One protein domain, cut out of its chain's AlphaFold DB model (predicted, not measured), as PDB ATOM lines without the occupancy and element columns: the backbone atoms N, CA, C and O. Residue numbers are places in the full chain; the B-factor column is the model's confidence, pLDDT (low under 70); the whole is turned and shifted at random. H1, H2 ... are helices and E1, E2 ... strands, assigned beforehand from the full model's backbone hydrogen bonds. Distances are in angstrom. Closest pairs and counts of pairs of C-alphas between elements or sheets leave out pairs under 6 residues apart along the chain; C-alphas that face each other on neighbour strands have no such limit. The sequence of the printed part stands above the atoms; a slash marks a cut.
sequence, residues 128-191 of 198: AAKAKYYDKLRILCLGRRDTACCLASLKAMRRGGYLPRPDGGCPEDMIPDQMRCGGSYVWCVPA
ATOM      1  N   ALA A 128     -17.513  24.347  -2.369       93.25
ATOM      2  CA  ALA A 128     -16.116  24.000  -2.609       93.25
ATOM      3  C   ALA A 128     -15.177  24.811  -1.702       93.25
ATOM      4  O   ALA A 128     -14.221  24.268  -1.132       93.25
ATOM      5  N   ALA A 129     -15.457  26.103  -1.510       93.50
ATOM      6  CA  ALA A 129     -14.714  26.941  -0.573       93.50
ATOM      7  C   ALA A 129     -14.891  26.472   0.885       93.50
ATOM      8  O   ALA A 129     -13.901  26.323   1.613       93.50
ATOM      9  N   LYS A 130     -16.125  26.155   1.300       95.06
ATOM     10  CA  LYS A 130     -16.431  25.578   2.620       95.06
ATOM     11  C   LYS A 130     -15.708  24.248   2.831       95.06
ATOM     12  O   LYS A 130     -15.112  24.049   3.887       95.06
ATOM     13  N   ALA A 131     -15.686  23.362   1.835       94.38
ATOM     14  CA  ALA A 131     -14.978  22.083   1.907       94.38
ATOM     15  C   ALA A 131     -13.487  22.270   2.234       94.38
ATOM     16  O   ALA A 131     -13.001  21.722   3.229       94.38
ATOM     17  N   LYS A 132     -12.796  23.135   1.477       95.69
ATOM     18  CA  LYS A 132     -11.386  23.486   1.723       95.69
ATOM     19  C   LYS A 132     -11.180  24.065   3.121       95.69
ATOM     20  O   LYS A 132     -10.180  23.774   3.777       95.69
ATOM     21  N   TYR A 133     -12.113  24.889   3.588       96.00
ATOM     22  CA  TYR A 133     -12.046  25.468   4.924       96.00
ATOM     23  C   TYR A 133     -12.180  24.405   6.023       96.00
ATOM     24  O   TYR A 133     -11.356  24.358   6.938       96.00
ATOM     25  N   TYR A 134     -13.137  23.484   5.908       96.50
ATOM     26  CA  TYR A 134     -13.274  22.384   6.863       96.50
ATOM     27  C   TYR A 134     -12.039  21.480   6.909       96.50
ATOM     28  O   TYR A 134     -11.702  20.974   7.977       96.50
ATOM     29  N   ASP A 135     -11.355  21.268   5.785       96.88
ATOM     30  CA  ASP A 135     -10.129  20.466   5.766       96.88
ATOM     31  C   ASP A 135      -8.996  21.133   6.553       96.88
ATOM     32  O   ASP A 135      -8.267  20.446   7.274       96.88
ATOM     33  N   LYS A 136      -8.904  22.469   6.515       97.00
ATOM     34  CA  LYS A 136      -7.993  23.233   7.383       97.00
ATOM     35  C   LYS A 136      -8.364  23.071   8.854       97.00
ATOM     36  O   LYS A 136      -7.501  22.751   9.669       97.00
ATOM     37  N   LEU A 137      -9.644  23.222   9.203       96.38
ATOM     38  CA  LEU A 137     -10.092  23.050  10.589       96.38
ATOM     39  C   LEU A 137      -9.854  21.630  11.109       96.38
ATOM     40  O   LEU A 137      -9.539  21.444  12.283       96.38
ATOM     41  N   ARG A 138      -9.978  20.623  10.238       96.69
ATOM     42  CA  ARG A 138      -9.696  19.228  10.581       96.69
ATOM     43  C   ARG A 138      -8.254  19.059  11.034       96.69
ATOM     44  O   ARG A 138      -8.035  18.375  12.026       96.69
ATOM     45  N   ILE A 139      -7.296  19.688  10.351       97.06
ATOM     46  CA  ILE A 139      -5.877  19.651  10.737       97.06
ATOM     47  C   ILE A 139      -5.693  20.239  12.142       97.06
ATOM     48  O   ILE A 139      -5.012  19.631  12.960       97.06
ATOM     49  N   LEU A 140      -6.381  21.341  12.462       95.88
ATOM     50  CA  LEU A 140      -6.347  21.958  13.796       95.88
ATOM     51  C   LEU A 140      -6.968  21.081  14.897       95.88
ATOM     52  O   LEU A 140      -6.671  21.272  16.075       95.88
ATOM     53  N   CYS A 141      -7.830  20.122  14.549       96.62
ATOM     54  CA  CYS A 141      -8.372  19.171  15.519       96.62
ATOM     55  C   CYS A 141      -7.369  18.081  15.927       96.62
ATOM     56  O   CYS A 141      -7.527  17.476  16.993       96.62
ATOM     57  N   LEU A 142      -6.390  17.761  15.076       95.62
ATOM     58  CA  LEU A 142      -5.498  16.619  15.274       95.62
ATOM     59  C   LEU A 142      -4.510  16.886  16.417       95.62
ATOM     60  O   LEU A 142      -3.933  17.963  16.512       95.62
ATOM     61  N   GLY A 143      -4.317  15.893  17.290       92.62
ATOM     62  CA  GLY A 143      -3.375  15.973  18.416       92.62
ATOM     63  C   GLY A 143      -3.902  16.712  19.651       92.62
ATOM     64  O   GLY A 143      -3.217  16.757  20.673       92.62
ATOM     65  N   ARG A 144      -5.122  17.256  19.601       94.62
ATOM     66  CA  ARG A 144      -5.786  17.818  20.783       94.62
ATOM     67  C   ARG A 144      -6.290  16.707  21.711       94.62
ATOM     68  O   ARG A 144      -6.655  15.619  21.275       94.62
ATOM     69  N   ARG A 145      -6.408  16.996  23.011       96.25
ATOM     70  CA  ARG A 145      -7.011  16.053  23.983       96.25
ATOM     71  C   ARG A 145      -8.479  15.731  23.673       96.25
ATOM     72  O   ARG A 145      -8.974  14.676  24.043       96.25
ATOM     73  N   ASP A 146      -9.159  16.638  22.985       96.25
ATOM     74  CA  ASP A 146     -10.575  16.600  22.628       96.25
ATOM     75  C   ASP A 146     -10.800  16.337  21.124       96.25
ATOM     76  O   ASP A 146     -11.870  16.649  20.595       96.25
ATOM     77  N   THR A 147      -9.822  15.741  20.420       96.88
ATOM     78  CA  THR A 147      -9.884  15.496  18.966       96.88
ATOM     79  C   THR A 147     -11.211  14.877  18.524       96.88
ATOM     80  O   THR A 147     -11.782  15.321  17.531       96.88
ATOM     81  N   ALA A 148     -11.744  13.901  19.266       96.19
ATOM     82  CA  ALA A 148     -13.019  13.267  18.931       96.19
ATOM     83  C   ALA A 148     -14.189  14.267  18.906       96.19
ATOM     84  O   ALA A 148     -14.963  14.282  17.949       96.19
ATOM     85  N   CYS A 149     -14.289  15.139  19.914       97.12
ATOM     86  CA  CYS A 149     -15.333  16.161  19.984       97.12
ATOM     87  C   CYS A 149     -15.143  17.234  18.902       97.12
ATOM     88  O   CYS A 149     -16.092  17.591  18.202       97.12
ATOM     89  N   CYS A 150     -13.902  17.687  18.702       97.81
ATOM     90  CA  CYS A 150     -13.556  18.649  17.658       97.81
ATOM     91  C   CYS A 150     -13.978  18.131  16.272       97.81
ATOM     92  O   CYS A 150     -14.736  18.791  15.560       97.81
ATOM     93  N   LEU A 151     -13.601  16.897  15.918       97.25
ATOM     94  CA  LEU A 151     -13.978  16.279  14.643       97.25
ATOM     95  C   LEU A 151     -15.488  16.030  14.522       97.25
ATOM     96  O   LEU A 151     -16.046  16.198  13.436       97.25
ATOM     97  N   ALA A 152     -16.167  15.669  15.615       97.12
ATOM     98  CA  ALA A 152     -17.620  15.510  15.621       97.12
ATOM     99  C   ALA A 152     -18.338  16.836  15.323       97.12
ATOM    100  O   ALA A 152     -19.251  16.856  14.497       97.12
ATOM    101  N   SER A 153     -17.878  17.944  15.915       97.25
ATOM    102  CA  SER A 153     -18.418  19.280  15.636       97.25
ATOM    103  C   SER A 153     -18.185  19.711  14.181       97.25
ATOM    104  O   SER A 153     -19.113  20.189  13.533       97.25
ATOM    105  N   LEU A 154     -17.010  19.422  13.601       97.19
ATOM    106  CA  LEU A 154     -16.758  19.649  12.170       97.19
ATOM    107  C   LEU A 154     -17.698  18.838  11.277       97.19
ATOM    108  O   LEU A 154     -18.197  19.349  10.276       97.19
ATOM    109  N   LYS A 155     -17.960  17.574  11.630       96.62
ATOM    110  CA  LYS A 155     -18.892  16.715  10.890       96.62
ATOM    111  C   LYS A 155     -20.331  17.234  10.970       96.62
ATOM    112  O   LYS A 155     -21.064  17.104   9.992       96.62
ATOM    113  N   ALA A 156     -20.744  17.776  12.116       95.56
ATOM    114  CA  ALA A 156     -22.062  18.384  12.295       95.56
ATOM    115  C   ALA A 156     -22.203  19.652  11.439       95.56
ATOM    116  O   ALA A 156     -23.090  19.707  10.588       95.56
ATOM    117  N   MET A 157     -21.259  20.588  11.566       95.69
ATOM    118  CA  MET A 157     -21.198  21.813  10.760       95.69
ATOM    119  C   MET A 157     -21.217  21.526   9.257       95.69
ATOM    120  O   MET A 157     -22.069  22.045   8.538       95.69
ATOM    121  N   ARG A 158     -20.344  20.623   8.784       95.06
ATOM    122  CA  ARG A 158     -20.243  20.257   7.363       95.06
ATOM    123  C   ARG A 158     -21.558  19.720   6.799       95.06
ATOM    124  O   ARG A 158     -21.869  20.004   5.651       95.06
ATOM    125  N   ARG A 159     -22.338  18.979   7.592       92.06
ATOM    126  CA  ARG A 159     -23.634  18.426   7.163       92.06
ATOM    127  C   ARG A 159     -24.693  19.504   6.939       92.06
ATOM    128  O   ARG A 159     -25.512  19.350   6.045       92.06
ATOM    129  N   GLY A 160     -24.675  20.557   7.751       89.25
ATOM    130  CA  GLY A 160     -25.571  21.706   7.604       89.25
ATOM    131  C   GLY A 160     -25.007  22.831   6.734       89.25
ATOM    132  O   GLY A 160     -25.678  23.833   6.529       89.25
ATOM    133  N   GLY A 161     -23.771  22.693   6.241       91.44
ATOM    134  CA  GLY A 161     -23.092  23.747   5.491       91.44
ATOM    135  C   GLY A 161     -22.704  24.971   6.332       91.44
ATOM    136  O   GLY A 161     -22.500  26.034   5.751       91.44
ATOM    137  N   TYR A 162     -22.588  24.836   7.659       93.75
ATOM    138  CA  TYR A 162     -22.340  25.940   8.595       93.75
ATOM    139  C   TYR A 162     -20.857  26.211   8.859       93.75
ATOM    140  O   TYR A 162     -20.059  25.299   9.040       93.75
ATOM    141  N   LEU A 163     -20.491  27.482   8.996       94.88
ATOM    142  CA  LEU A 163     -19.152  27.884   9.425       94.88
ATOM    143  C   LEU A 163     -19.085  28.092  10.946       94.88
ATOM    144  O   LEU A 163     -20.122  28.321  11.576       94.88
ATOM    145  N   PRO A 164     -17.876  28.053  11.544       95.56
ATOM    146  CA  PRO A 164     -17.673  28.480  12.916       95.56
ATOM    147  C   PRO A 164     -18.254  29.870  13.145       95.56
ATOM    148  O   PRO A 164     -18.168  30.751  12.287       95.56
ATOM    149  N   ARG A 165     -18.840  30.046  14.325       95.62
ATOM    150  CA  ARG A 165     -19.452  31.296  14.752       95.62
ATOM    151  C   ARG A 165     -18.421  32.431  14.651       95.62
ATOM    152  O   ARG A 165     -17.324  32.272  15.188       95.62
ATOM    153  N   PRO A 166     -18.776  33.568  14.030       91.88
ATOM    154  CA  PRO A 166     -17.931  34.757  14.025       91.88
ATOM    155  C   PRO A 166     -17.629  35.263  15.441       91.88
ATOM    156  O   PRO A 166     -18.431  35.082  16.361       91.88
ATOM    157  N   ASP A 167     -16.522  35.987  15.602       89.19
ATOM    158  CA  ASP A 167     -16.155  36.592  16.893       89.19
ATOM    159  C   ASP A 167     -17.222  37.584  17.399       89.19
ATOM    160  O   ASP A 167     -17.439  37.704  18.602       89.19
ATOM    161  N   GLY A 168     -17.949  38.233  16.480       91.12
ATOM    162  CA  GLY A 168     -19.067  39.139  16.775       91.12
ATOM    163  C   GLY A 168     -20.382  38.460  17.180       91.12
ATOM    164  O   GLY A 168     -21.364  39.153  17.426       91.12
ATOM    165  N   GLY A 169     -20.425  37.126  17.260       92.94
ATOM    166  CA  GLY A 169     -21.637  36.366  17.565       92.94
ATOM    167  C   GLY A 169     -22.406  35.910  16.323       92.94
ATOM    168  O   GLY A 169     -21.910  35.983  15.200       92.94
ATOM    169  N   CYS A 170     -23.606  35.363  16.541       92.94
ATOM    170  CA  CYS A 170     -24.460  34.925  15.441       92.94
ATOM    171  C   CYS A 170     -25.205  36.110  14.807       92.94
ATOM    172  O   CYS A 170     -25.606  37.017  15.540       92.94
ATOM    173  N   PRO A 171     -25.398  36.105  13.474       88.62
ATOM    174  CA  PRO A 171     -26.250  37.075  12.791       88.62
ATOM    175  C   PRO A 171     -27.699  37.055  13.298       88.62
ATOM    176  O   PRO A 171     -28.123  36.103  13.958       88.62
ATOM    177  N   GLU A 172     -28.462  38.087  12.934       85.12
ATOM    178  CA  GLU A 172     -29.909  38.154  13.174       85.12
ATOM    179  C   GLU A 172     -30.615  36.886  12.643       85.12
ATOM    180  O   GLU A 172     -30.206  36.312  11.632       85.12
ATOM    181  N   ASP A 173     -31.627  36.407  13.372       86.50
ATOM    182  CA  ASP A 173     -32.371  35.154  13.130       86.50
ATOM    183  C   ASP A 173     -31.588  33.831  13.266       86.50
ATOM    184  O   ASP A 173     -32.127  32.749  12.986       86.50
ATOM    185  N   MET A 174     -30.338  33.870  13.737       92.75
ATOM    186  CA  MET A 174     -29.546  32.672  14.018       92.75
ATOM    187  C   MET A 174     -29.179  32.543  15.496       92.75
ATOM    188  O   MET A 174     -28.885  33.521  16.180       92.75
ATOM    189  N   ILE A 175     -29.139  31.305  15.982       94.94
ATOM    190  CA  ILE A 175     -28.764  30.971  17.359       94.94
ATOM    191  C   ILE A 175     -27.492  30.116  17.382       94.94
ATOM    192  O   ILE A 175     -27.230  29.385  16.420       94.94
ATOM    193  N   PRO A 176     -26.675  30.208  18.449       95.75
ATOM    194  CA  PRO A 176     -25.485  29.382  18.577       95.75
ATOM    195  C   PRO A 176     -25.854  27.915  18.825       95.75
ATOM    196  O   PRO A 176     -26.668  27.619  19.695       95.75
ATOM    197  N   ASP A 177     -25.189  27.006  18.123       95.56
ATOM    198  CA  ASP A 177     -25.269  25.558  18.316       95.56
ATOM    199  C   ASP A 177     -23.862  24.973  18.515       95.56
ATOM    200  O   ASP A 177     -22.861  25.524  18.038       95.56
ATOM    201  N   GLN A 178     -23.772  23.890  19.285       95.31
ATOM    202  CA  GLN A 178     -22.520  23.209  19.608       95.31
ATOM    203  C   GLN A 178     -22.753  21.774  20.090       95.31
ATOM    204  O   GLN A 178     -23.781  21.434  20.682       95.31
ATOM    205  N   MET A 179     -21.735  20.926  19.943       94.81
ATOM    206  CA  MET A 179     -21.754  19.596  20.548       94.81
ATOM    207  C   MET A 179     -21.676  19.703  22.076       94.81
ATOM    208  O   MET A 179     -20.980  20.555  22.627       94.81
ATOM    209  N   ARG A 180     -22.325  18.774  22.785       93.69
ATOM    210  CA  ARG A 180     -22.283  18.683  24.257       93.69
ATOM    211  C   ARG A 180     -20.992  18.019  24.760       93.69
ATOM    212  O   ARG A 180     -21.036  17.026  25.478       93.69
ATOM    213  N   CYS A 181     -19.839  18.532  24.341       92.88
ATOM    214  CA  CYS A 181     -18.523  18.076  24.778       92.88
ATOM    215  C   CYS A 181     -17.490  19.210  24.706       92.88
ATOM    216  O   CYS A 181     -17.630  20.157  23.930       92.88
ATOM    217  N   GLY A 182     -16.449  19.120  25.538       91.62
ATOM    218  CA  GLY A 182     -15.367  20.105  25.553       91.62
ATOM    219  C   GLY A 182     -14.622  20.135  24.219       91.62
ATOM    220  O   GLY A 182     -14.351  19.083  23.642       91.62
ATOM    221  N   GLY A 183     -14.308  21.338  23.734       89.62
ATOM    222  CA  GLY A 183     -13.528  21.517  22.510       89.62
ATOM    223  C   GLY A 183     -14.303  21.541  21.200       89.62
ATOM    224  O   GLY A 183     -13.669  21.651  20.146       89.62
ATOM    225  N   SER A 184     -15.634  21.436  21.254       95.38
ATOM    226  CA  SER A 184     -16.511  21.637  20.098       95.38
ATOM    227  C   SER A 184     -16.328  23.037  19.520       95.38
ATOM    228  O   SER A 184     -16.228  24.011  20.266       95.38
ATOM    229  N   TYR A 185     -16.375  23.153  18.193       96.44
ATOM    230  CA  TYR A 185     -16.691  24.440  17.582       96.44
ATOM    231  C   TYR A 185     -18.123  24.850  17.950       96.44
ATOM    232  O   TYR A 185     -18.981  23.992  18.178       96.44
ATOM    233  N   VAL A 186     -18.360  26.157  17.991       96.44
ATOM    234  CA  VAL A 186     -19.697  26.759  18.038       96.44
ATOM    235  C   VAL A 186     -20.001  27.267  16.636       96.44
ATOM    236  O   VAL A 186     -19.115  27.848  16.008       96.44
ATOM    237  N   TRP A 187     -21.217  27.070  16.143       96.44
ATOM    238  CA  TRP A 187     -21.690  27.595  14.857       96.44
ATOM    239  C   TRP A 187     -23.065  28.235  15.011       96.44
ATOM    240  O   TRP A 187     -23.635  28.219  16.098       96.44
ATOM    241  N   CYS A 188     -23.579  28.835  13.940       95.25
ATOM    242  CA  CYS A 188     -24.888  29.478  13.936       95.25
ATOM    243  C   CYS A 188     -25.867  28.674  13.083       95.25
ATOM    244  O   CYS A 188     -25.557  28.344  11.938       95.25
ATOM    245  N   VAL A 189     -27.044  28.382  13.632       93.44
ATOM    246  CA  VAL A 189     -28.149  27.703  12.939       93.44
ATOM    247  C   VAL A 189     -29.383  28.607  12.915       93.44
ATOM    248  O   VAL A 189     -29.524  29.447  13.805       93.44
ATOM    249  N   PRO A 190     -30.285  28.477  11.924       90.81
ATOM    250  CA  PRO A 190     -31.544  29.216  11.939       90.81
ATOM    251  C   PRO A 190     -32.321  28.929  13.228       90.81
ATOM    252  O   PRO A 190     -32.441  27.767  13.621       90.81
ATOM    253  N   ALA A 191     -32.907  29.952  13.851       84.94
ATOM    254  CA  ALA A 191     -33.667  29.800  15.098       84.94
ATOM    255  C   ALA A 191     -34.843  28.798  14.993       84.94
ATOM    256  O   ALA A 191     -35.323  28.266  15.991       84.94
TER     257      ALA A 191
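This is residues 128 to 191 of the 198 residues of an uncharacterized protein of Elusimicrobia bacterium RIFCSPLOWO2_01_FULL_59_12 (UniProt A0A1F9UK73). Two helices of equal residue count, H1 and H2, lie side by side as a helical hairpin, and a small hairpin of two strands, E1 and E2, sits near residues 152 to 160 of H2, apart from H1. A long stretch with no named element, residues 161 to 173, loops from the end of H2 to the beginning of E1. The printed part has 64 residues, with two named helices and two named strands in the order H1, H2, E1, E2; the sheet has the order E1 - E2 and is antiparallel, and the class is mixed, helices and strands. The whole is compact, with a radius of gyration of the C-alphas of 11.5 A, and rounded, with spans of 35 by 28 by 20 A.

H1 is residues 128 to 141, 20.3 A from first to last C-alpha, and begins with C-alpha 128 at (-16.116, 24.000, -2.609). H2 is residues 147 to 160, also 20.3 A long, and begins with C-alpha 147 at (-9.884, 15.496, 18.966). E1 is residues 174 to 178, 13.0 A long. E2 is residues 186 to 190, 13.5 A long, and ends with C-alpha 190 at (-31.544, 29.216, 11.939).

H1 and H2 touch, with 9 pairs of C-alphas within 8 A. Their closest C-alphas, those of Cys 141 and Thr 147, are 5.3 A apart. They run opposite ways at a shallow tilt of 14 degrees. Every O i to N i+4 pair is within hydrogen-bond range in H1 and H2. The closest C-alphas of H2 and E2, those of Met 157 and Trp 187, are 7.1 A apart. The closest C-alphas of H2 and E1, those of Ser 153 and Gln 178, are 6.9 A apart. H1 is apart from E1 and from E2. E1 and E2 are antiparallel neighbours and form a hairpin, with 139 degrees between their directions. The C-alphas of Met 174 and Pro 190 face each other at 4.5 A. N 177 and O 187 are within hydrogen-bond range at 2.8 A, as are N 189 and O 175 at 3.0 A.

The two C-alphas farthest apart, those of Gly 143 and Asp 173, are 35.2 A from each other. The printed part has no cut. The link from H1 to H2 is tight, with 5 residues between them; that from E1 to E2 is short, with 7. The link from H2 to E1 is long, with 13 residues. The mean pLDDT of the printed part is 94.3, and no printed residue is under 70.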